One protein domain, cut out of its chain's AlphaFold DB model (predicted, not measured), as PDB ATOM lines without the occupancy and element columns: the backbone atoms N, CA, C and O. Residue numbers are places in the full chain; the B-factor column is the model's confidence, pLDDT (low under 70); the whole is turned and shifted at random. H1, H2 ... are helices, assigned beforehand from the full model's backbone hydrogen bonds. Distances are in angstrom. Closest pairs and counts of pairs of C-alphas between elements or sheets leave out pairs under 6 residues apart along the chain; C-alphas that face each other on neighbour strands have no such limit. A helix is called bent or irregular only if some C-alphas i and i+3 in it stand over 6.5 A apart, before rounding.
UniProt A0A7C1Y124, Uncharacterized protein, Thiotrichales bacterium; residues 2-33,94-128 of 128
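Overview. This is residues 2 to 33 and 94 to 128 of the 128 residues of an uncharacterized protein of Thiotrichales bacterium (UniProt A0A7C1Y124). A small body, made of H1, the short H2 meeting the side of H1's later part with its last residues at a steep angle, and a long loop folding back after H1, has residues 115 to 128 sticking out as an arm, mostly H3. The 67 printed residues include three named helices, H1, H2, H3 in chain order, and no named strand; the class is all helix. The whole is loose, with a radius of gyration of the C-alphas of 14.7 A, and elongated, spanning 47 by 24 by 15 A.

Along the chain. H1, residues 4 to 16, begins at C-alpha 4 (-38.733, 39.633, -45.627) and is 18.6 A long. Residues 17 to 33 hold no named element. H2 is residues 97 to 103. H3, residues 111 to 126, is 21.4 A long and ends at C-alpha 126 (-28.582, 42.907, -64.785). H3 is irregular, but only just: C-alphas 113 and 116 are 6.9 A apart. It has a kink of 31 degrees near residue 118.

Arrangement. H1 touches H2 with residues 10 to 14 alone; the closest C-alphas, of Ala 13 and Leu 103, are 5.6 A apart. They run the same way at a steep tilt of 57 degrees. H3 is apart from both. Every O i to N i+4 pair is within hydrogen-bond range in H1 and H2, and 10 of 12 in H3.

Size, cuts and confidence. The body without residues 115 to 128 spans 34 by 18 by 13 A. Residues 34 to 93 are not printed; C-alphas 33 and 94 are 10.1 A apart across the cut. The link from H2 to H3 is short. Residue 128, the chain's last, is the one printed residue with pLDDT under 70.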
ATOM      1  N   VAL A   2     -45.656  38.158 -48.009       95.00
ATOM      2  CA  VAL A   2     -45.010  38.797 -46.842       95.00
ATOM      3  C   VAL A   2     -43.651  39.373 -47.239       95.00
ATOM      4  O   VAL A   2     -42.902  38.716 -47.965       95.00
ATOM      5  N   ASP A   3     -43.343  40.591 -46.789       96.12
ATOM      6  CA  ASP A   3     -42.007  41.182 -46.916       96.12
ATOM      7  C   ASP A   3     -41.018  40.479 -45.973       96.12
ATOM      8  O   ASP A   3     -41.359  40.072 -44.861       96.12
ATOM      9  N   VAL A   4     -39.766  40.334 -46.406       96.06
ATOM     10  CA  VAL A   4     -38.733  39.633 -45.627       96.06
ATOM     11  C   VAL A   4     -38.465  40.290 -44.267       96.06
ATOM     12  O   VAL A   4     -38.159  39.588 -43.305       96.06
ATOM     13  N   ARG A   5     -38.615  41.616 -44.161       96.69
ATOM     14  CA  ARG A   5     -38.434  42.372 -42.914       96.69
ATOM     15  C   ARG A   5     -39.557  42.073 -41.932       96.69
ATOM     16  O   ARG A   5     -39.284  41.770 -40.776       96.69
ATOM     17  N   ASP A   6     -40.802  42.073 -42.403       96.81
ATOM     18  CA  ASP A   6     -41.960  41.715 -41.580       96.81
ATOM     19  C   ASP A   6     -41.876  40.259 -41.107       96.81
ATOM     20  O   ASP A   6     -42.171  39.953 -39.951       96.81
ATOM     21  N   LEU A   7     -41.414  39.354 -41.974       97.00
ATOM     22  CA  LEU A   7     -41.177  37.966 -41.594       97.00
ATOM     23  C   LEU A   7     -40.089  37.843 -40.515       97.00
ATOM     24  O   LEU A   7     -40.265  37.077 -39.569       97.00
ATOM     25  N   ALA A   8     -38.991  38.594 -40.628       97.19
ATOM     26  CA  ALA A   8     -37.929  38.593 -39.623       97.19
ATOM     27  C   ALA A   8     -38.438  39.083 -38.256       97.19
ATOM     28  O   ALA A   8     -38.192  38.425 -37.245       97.19
ATOM     29  N   GLU A   9     -39.215  40.168 -38.229       96.62
ATOM     30  CA  GLU A   9     -39.865  40.676 -37.011       96.62
ATOM     31  C   GLU A   9     -40.811  39.632 -36.394       96.62
ATOM     32  O   GLU A   9     -40.802  39.418 -35.183       96.62
ATOM     33  N   ALA A  10     -41.594  38.923 -37.217       96.69
ATOM     34  CA  ALA A  10     -42.474  37.855 -36.741       96.69
ATOM     35  C   ALA A  10     -41.698  36.682 -36.118       96.69
ATOM     36  O   ALA A  10     -42.127  36.125 -35.106       96.69
ATOM     37  N   VAL A  11     -40.558  36.306 -36.709       96.88
ATOM     38  CA  VAL A  11     -39.686  35.241 -36.190       96.88
ATOM     39  C   VAL A  11     -39.069  35.644 -34.853       96.88
ATOM     40  O   VAL A  11     -39.077  34.841 -33.922       96.88
ATOM     41  N   LEU A  12     -38.586  36.884 -34.730       96.69
ATOM     42  CA  LEU A  12     -38.060  37.410 -33.467       96.69
ATOM     43  C   LEU A  12     -39.146  37.424 -32.384       96.69
ATOM     44  O   LEU A  12     -38.941  36.884 -31.300       96.69
ATOM     45  N   ALA A  13     -40.344  37.916 -32.711       95.88
ATOM     46  CA  ALA A  13     -41.476  37.911 -31.787       95.88
ATOM     47  C   ALA A  13     -41.872  36.492 -31.336       95.88
ATOM     48  O   ALA A  13     -42.255  36.295 -30.184       95.88
ATOM     49  N   ALA A  14     -41.776  35.495 -32.220       96.50
ATOM     50  CA  ALA A  14     -42.026  34.097 -31.871       96.50
ATOM     51  C   ALA A  14     -40.931  33.494 -30.981       96.50
ATOM     52  O   ALA A  14     -41.229  32.623 -30.167       96.50
ATOM     53  N   ALA A  15     -39.684  33.946 -31.112       95.69
ATOM     54  CA  ALA A  15     -38.580  33.487 -30.276       95.69
ATOM     55  C   ALA A  15     -38.641  34.057 -28.847       95.69
ATOM     56  O   ALA A  15     -38.221  33.394 -27.902       95.69
ATOM     57  N   GLU A  16     -39.170  35.272 -28.684       95.06
ATOM     58  CA  GLU A  16     -39.190  35.983 -27.399       95.06
ATOM     59  C   GLU A  16     -40.435  35.699 -26.545       95.06
ATOM     60  O   GLU A  16     -40.430  35.960 -25.342       95.06
ATOM     61  N   ARG A  17     -41.507  35.166 -27.144       94.38
ATOM     62  CA  ARG A  17     -42.793  34.952 -26.466       94.38
ATOM     63  C   ARG A  17     -42.988  33.493 -26.057       94.38
ATOM     64  O   ARG A  17     -43.146  32.641 -26.933       94.38
ATOM     65  N   PRO A  18     -43.080  33.177 -24.753       93.81
ATOM     66  CA  PRO A  18     -43.382  31.823 -24.292       93.81
ATOM     67  C   PRO A  18     -44.702  31.275 -24.853       93.81
ATOM     68  O   PRO A  18     -44.809  30.083 -25.135       93.81
ATOM     69  N   GLU A  19     -45.693  32.141 -25.077       94.81
ATOM     70  CA  GLU A  19     -47.002  31.791 -25.642       94.81
ATOM     71  C   GLU A  19     -46.913  31.301 -27.095       94.81
ATOM     72  O   GLU A  19     -47.856  30.693 -27.607       94.81
ATOM     73  N   ALA A  20     -45.792  31.569 -27.771       94.62
ATOM     74  CA  ALA A  20     -45.538  31.111 -29.128       94.62
ATOM     75  C   ALA A  20     -45.020  29.664 -29.202       94.62
ATOM     76  O   ALA A  20     -45.034  29.057 -30.278       94.62
ATOM     77  N   ALA A  21     -44.568  29.095 -28.079       94.56
ATOM     78  CA  ALA A  21     -43.921  27.790 -28.044       94.56
ATOM     79  C   ALA A  21     -44.828  26.676 -28.602       94.56
ATOM     80  O   ALA A  21     -45.981  26.516 -28.204       94.56
ATOM     81  N   GLY A  22     -44.299  25.896 -29.550       93.69
ATOM     82  CA  GLY A  22     -45.031  24.808 -30.213       93.69
ATOM     83  C   GLY A  22     -46.150  25.266 -31.161       93.69
ATOM     84  O   GLY A  22     -46.883  24.431 -31.694       93.69
ATOM     85  N   GLY A  23     -46.306  26.573 -31.386       93.94
ATOM     86  CA  GLY A  23     -47.300  27.120 -32.298       93.94
ATOM     87  C   GLY A  23     -46.854  27.100 -33.762       93.94
ATOM     88  O   GLY A  23     -45.683  27.275 -34.084       93.94
ATOM     89  N   VAL A  24     -47.822  26.934 -34.665       95.00
ATOM     90  CA  VAL A  24     -47.645  27.150 -36.108       95.00
ATOM     91  C   VAL A  24     -48.399  28.419 -36.489       95.00
ATOM     92  O   VAL A  24     -49.589  28.554 -36.181       95.00
ATOM     93  N   TYR A  25     -47.702  29.339 -37.153       94.69
ATOM     94  CA  TYR A  25     -48.199  30.669 -37.489       94.69
ATOM     95  C   TYR A  25     -48.095  30.906 -38.990       94.69
ATOM     96  O   TYR A  25     -47.065  30.645 -39.605       94.69
ATOM     97  N   ILE A  26     -49.176  31.422 -39.572       95.19
ATOM     98  CA  ILE A  26     -49.182  31.903 -40.950       95.19
ATOM     99  C   ILE A  26     -48.871  33.394 -40.908       95.19
ATOM    100  O   ILE A  26     -49.592  34.151 -40.253       95.19
ATOM    101  N   ILE A  27     -47.818  33.812 -41.606       96.00
ATOM    102  CA  ILE A  27     -47.413  35.216 -41.708       96.00
ATOM    103  C   ILE A  27     -47.753  35.717 -43.111       96.00
ATOM    104  O   ILE A  27     -47.350  35.123 -44.109       96.00
ATOM    105  N   SER A  28     -48.543  36.782 -43.167       94.50
ATOM    106  CA  SER A  28     -49.043  37.401 -44.385       94.50
ATOM    107  C   SER A  28     -49.210  38.902 -44.155       94.50
ATOM    108  O   SER A  28     -49.538  39.327 -43.050       94.50
ATOM    109  N   ASP A  29     -49.056  39.695 -45.205       93.94
ATOM    110  CA  ASP A  29     -49.380  41.121 -45.247       93.94
ATOM    111  C   ASP A  29     -50.890  41.410 -45.206       93.94
ATOM    112  O   ASP A  29     -51.303  42.566 -45.154       93.94
ATOM    113  N   GLY A  30     -51.718  40.361 -45.189       91.31
ATOM    114  CA  GLY A  30     -53.174  40.445 -45.048       91.31
ATOM    115  C   GLY A  30     -53.904  40.851 -46.329       91.31
ATOM    116  O   GLY A  30     -55.130  40.923 -46.330       91.31
ATOM    117  N   GLU A  31     -53.167  41.080 -47.415       91.31
ATOM    118  CA  GLU A  31     -53.711  41.454 -48.713       91.31
ATOM    119  C   GLU A  31     -53.983  40.217 -49.578       91.31
ATOM    120  O   GLU A  31     -53.143  39.321 -49.730       91.31
ATOM    121  N   ASP A  32     -55.158  40.201 -50.209       90.19
ATOM    122  CA  ASP A  32     -55.527  39.191 -51.194       90.19
ATOM    123  C   ASP A  32     -55.047  39.634 -52.584       90.19
ATOM    124  O   ASP A  32     -55.636  40.500 -53.242       90.19
ATOM    125  N   TYR A  33     -53.949  39.036 -53.046       89.81
ATOM    126  CA  TYR A  33     -53.412  39.303 -54.378       89.81
ATOM    127  C   TYR A  33     -53.865  38.247 -55.374       89.81
ATOM    128  O   TYR A  33     -53.640  37.052 -55.193       89.81
ATOM    129  N   TYR A  94     -54.404  33.988 -47.335       83.31
ATOM    130  CA  TYR A  94     -53.935  33.617 -46.006       83.31
ATOM    131  C   TYR A  94     -54.201  34.731 -45.001       83.31
ATOM    132  O   TYR A  94     -53.983  35.906 -45.294       83.31
ATOM    133  N   ARG A  95     -54.618  34.350 -43.790       84.00
ATOM    134  CA  ARG A  95     -54.872  35.278 -42.683       84.00
ATOM    135  C   ARG A  95     -53.947  34.989 -41.511       84.00
ATOM    136  O   ARG A  95     -53.779  33.835 -41.120       84.00
ATOM    137  N   SER A  96     -53.421  36.050 -40.913       89.00
ATOM    138  CA  SER A  96     -52.437  35.990 -39.828       89.00
ATOM    139  C   SER A  96     -53.042  36.149 -38.435       89.00
ATOM    140  O   SER A  96     -52.334  36.494 -37.498       89.00
ATOM    141  N   LEU A  97     -54.323  35.805 -38.256       90.06
ATOM    142  CA  LEU A  97     -55.068  36.022 -37.005       90.06
ATOM    143  C   LEU A  97     -54.339  35.492 -35.760       90.06
ATOM    144  O   LEU A  97     -54.228  36.187 -34.756       90.06
ATOM    145  N   ARG A  98     -53.793  34.270 -35.830       92.56
ATOM    146  CA  ARG A  98     -53.057  33.680 -34.702       92.56
ATOM    147  C   ARG A  98     -51.739  34.417 -34.428       92.56
ATOM    148  O   ARG A  98     -51.349  34.552 -33.275       92.56
ATOM    149  N   ALA A  99     -51.055  34.881 -35.473       93.38
ATOM    150  CA  ALA A  99     -49.819  35.648 -35.341       93.38
ATOM    151  C   ALA A  99     -50.095  37.050 -34.775       93.38
ATOM    152  O   ALA A  99     -49.376  37.504 -33.894       93.38
ATOM    153  N   GLU A 100     -51.174  37.702 -35.201       93.94
ATOM    154  CA  GLU A 100     -51.616  38.983 -34.642       93.94
ATOM    155  C   GLU A 100     -51.932  38.860 -33.146       93.94
ATOM    156  O   GLU A 100     -51.479  39.673 -32.344       93.94
ATOM    157  N   GLN A 101     -52.664  37.814 -32.753       93.12
ATOM    158  CA  GLN A 101     -53.084  37.599 -31.366       93.12
ATOM    159  C   GLN A 101     -51.929  37.192 -30.444       93.12
ATOM    160  O   GLN A 101     -51.804  37.730 -29.348       93.12
ATOM    161  N   VAL A 102     -51.098  36.236 -30.871       94.06
ATOM    162  CA  VAL A 102     -50.057  35.655 -30.007       94.06
ATOM    163  C   VAL A 102     -48.738  36.406 -30.132       94.06
ATOM    164  O   VAL A 102     -48.089  36.665 -29.124       94.06
ATOM    165  N   LEU A 103     -48.343  36.786 -31.349       95.00
ATOM    166  CA  LEU A 103     -47.061  37.447 -31.612       95.00
ATOM    167  C   LEU A 103     -47.172  38.975 -31.594       95.00
ATOM    168  O   LEU A 103     -46.155  39.660 -31.573       95.00
ATOM    169  N   GLY A 104     -48.390  39.530 -31.606       93.50
ATOM    170  CA  GLY A 104     -48.586  40.962 -31.835       93.50
ATOM    171  C   GLY A 104     -48.158  41.391 -33.240       93.50
ATOM    172  O   GLY A 104     -47.904  42.574 -33.464       93.50
ATOM    173  N   PHE A 105     -48.036  40.435 -34.168       94.56
ATOM    174  CA  PHE A 105     -47.554  40.686 -35.518       94.56
ATOM    175  C   PHE A 105     -48.494  41.648 -36.246       94.56
ATOM    176  O   PHE A 105     -49.708  41.455 -36.245       94.56
ATOM    177  N   ARG A 106     -47.925  42.671 -36.885       93.81
ATOM    178  CA  ARG A 106     -48.638  43.565 -37.798       93.81
ATOM    179  C   ARG A 106     -47.754  43.830 -39.011       93.81
ATOM    180  O   ARG A 106     -46.647  44.334 -38.811       93.81
ATOM    181  N   PRO A 107     -48.217  43.519 -40.229       93.12
ATOM    182  CA  PRO A 107     -47.433  43.778 -41.423       93.12
ATOM    183  C   PRO A 107     -47.270  45.282 -41.642       93.12
ATOM    184  O   PRO A 107     -48.193  46.063 -41.388       93.12
ATOM    185  N   ARG A 108     -46.083  45.684 -42.091       95.19
ATOM    186  CA  ARG A 108     -45.721  47.077 -42.374       95.19
ATOM    187  C   ARG A 108     -45.552  47.332 -43.863       95.19
ATOM    188  O   ARG A 108     -45.727  48.471 -44.282       95.19
ATOM    189  N   TYR A 109     -45.225  46.301 -44.639       95.44
ATOM    190  CA  TYR A 109     -44.942  46.423 -46.063       95.44
ATOM    191  C   TYR A 109     -45.903  45.571 -46.885       95.44
ATOM    192  O   TYR A 109     -46.106  44.386 -46.612       95.44
ATOM    193  N   ARG A 110     -46.456  46.175 -47.935       95.12
ATOM    194  CA  ARG A 110     -47.163  45.471 -49.005       95.12
ATOM    195  C   ARG A 110     -46.225  45.232 -50.180       95.12
ATOM    196  O   ARG A 110     -45.123  45.784 -50.250       95.12
ATOM    197  N   LEU A 111     -46.677  44.432 -51.142       94.88
ATOM    198  CA  LEU A 111     -45.921  44.176 -52.367       94.88
ATOM    199  C   LEU A 111     -45.533  45.486 -53.069       94.88
ATOM    200  O   LEU A 111     -44.388  45.661 -53.478       94.88
ATOM    201  N   GLU A 112     -46.484  46.409 -53.200       94.19
ATOM    202  CA  GLU A 112     -46.284  47.679 -53.892       94.19
ATOM    203  C   GLU A 112     -45.239  48.575 -53.203       94.19
ATOM    204  O   GLU A 112     -44.529  49.304 -53.896       94.19
ATOM    205  N   ASP A 113     -45.087  48.466 -51.879       94.81
ATOM    206  CA  ASP A 113     -44.093  49.218 -51.102       94.81
ATOM    207  C   ASP A 113     -42.674  48.654 -51.280       94.81
ATOM    208  O   ASP A 113     -41.698  49.403 -51.321       94.81
ATOM    209  N   ALA A 114     -42.550  47.328 -51.411       94.38
ATOM    210  CA  ALA A 114     -41.265  46.637 -51.541       94.38
ATOM    211  C   ALA A 114     -40.712  46.639 -52.979       94.38
ATOM    212  O   ALA A 114     -39.497  46.585 -53.198       94.38
ATOM    213  N   LEU A 115     -41.591  46.710 -53.983       95.44
ATOM    214  CA  LEU A 115     -41.223  46.600 -55.397       95.44
ATOM    215  C   LEU A 115     -40.165  47.610 -55.883       95.44
ATOM    216  O   LEU A 115     -39.276  47.183 -56.626       95.44
ATOM    217  N   PRO A 116     -40.199  48.910 -55.518       94.56
ATOM    218  CA  PRO A 116     -39.186  49.869 -55.959       94.56
ATOM    219  C   PRO A 116     -37.762  49.460 -55.561       94.56
ATOM    220  O   PRO A 116     -36.862  49.465 -56.402       94.56
ATOM    221  N   GLU A 117     -37.582  49.033 -54.308       94.00
ATOM    222  CA  GLU A 117     -36.300  48.561 -53.774       94.00
ATOM    223  C   GLU A 117     -35.838  47.288 -54.507       94.00
ATOM    224  O   GLU A 117     -34.703  47.206 -54.985       94.00
ATOM    225  N   MET A 118     -36.741  46.319 -54.690       94.50
ATOM    226  CA  MET A 118     -36.449  45.075 -55.415       94.50
ATOM    227  C   MET A 118     -36.017  45.331 -56.867       94.50
ATOM    228  O   MET A 118     -35.077  44.704 -57.362       94.50
ATOM    229  N   VAL A 119     -36.690  46.254 -57.561       95.31
ATOM    230  CA  VAL A 119     -36.368  46.622 -58.946       95.31
ATOM    231  C   VAL A 119     -35.008  47.305 -59.036       95.31
ATOM    232  O   VAL A 119     -34.265  47.055 -59.989       95.31
ATOM    233  N   GLU A 120     -34.655  48.145 -58.065       94.25
ATOM    234  CA  GLU A 120     -33.338  48.774 -58.025       94.25
ATOM    235  C   GLU A 120     -32.221  47.729 -57.902       94.25
ATOM    236  O   GLU A 120     -31.265  47.748 -58.686       94.25
ATOM    237  N   VAL A 121     -32.372  46.766 -56.987       93.88
ATOM    238  CA  VAL A 121     -31.427  45.648 -56.831       93.88
ATOM    239  C   VAL A 121     -31.335  44.828 -58.120       93.88
ATOM    240  O   VAL A 121     -30.232  44.558 -58.598       93.88
ATOM    241  N   TYR A 122     -32.475  44.491 -58.727       92.75
ATOM    242  CA  TYR A 122     -32.527  43.755 -59.991       92.75
ATOM    243  C   TYR A 122     -31.787  44.486 -61.122       92.75
ATOM    244  O   TYR A 122     -30.964  43.887 -61.814       92.75
ATOM    245  N   ARG A 123     -32.009  45.797 -61.288       93.12
ATOM    246  CA  ARG A 123     -31.321  46.603 -62.313       93.12
ATOM    247  C   ARG A 123     -29.806  46.622 -62.111       93.12
ATOM    248  O   ARG A 123     -29.074  46.520 -63.090       93.12
ATOM    249  N   ARG A 124     -29.330  46.702 -60.863       93.19
ATOM    250  CA  ARG A 124     -27.891  46.637 -60.549       93.19
ATOM    251  C   ARG A 124     -27.277  45.274 -60.881       93.19
ATOM    252  O   ARG A 124     -26.114  45.225 -61.267       93.19
ATOM    253  N   GLN A 125     -28.035  44.189 -60.724       90.69
ATOM    254  CA  GLN A 125     -27.578  42.837 -61.055       90.69
ATOM    255  C   GLN A 125     -27.524  42.591 -62.565       90.69
ATOM    256  O   GLN A 125     -26.581  41.969 -63.029       90.69
ATOM    257  N   VAL A 126     -28.507  43.089 -63.322       85.56
ATOM    258  CA  VAL A 126     -28.582  42.907 -64.785       85.56
ATOM    259  C   VAL A 126     -27.635  43.841 -65.549       85.56
ATOM    260  O   VAL A 126     -27.267  43.546 -66.679       85.56
ATOM    261  N   ALA A 127     -27.238  44.971 -64.957       70.00
ATOM    262  CA  ALA A 127     -26.266  45.891 -65.552       70.00
ATOM    263  C   ALA A 127     -24.794  45.440 -65.405       70.00
ATOM    264  O   ALA A 127     -23.905  46.153 -65.871       70.00
ATOM    265  N   ARG A 128     -24.535  44.309 -64.738       51.00
ATOM    266  CA  ARG A 128     -23.221  43.651 -64.654       51.00
ATOM    267  C   ARG A 128     -23.134  42.512 -65.660       51.00
ATOM    268  O   ARG A 128     -22.023  42.331 -66.196       51.00
TER     269      ARG A 128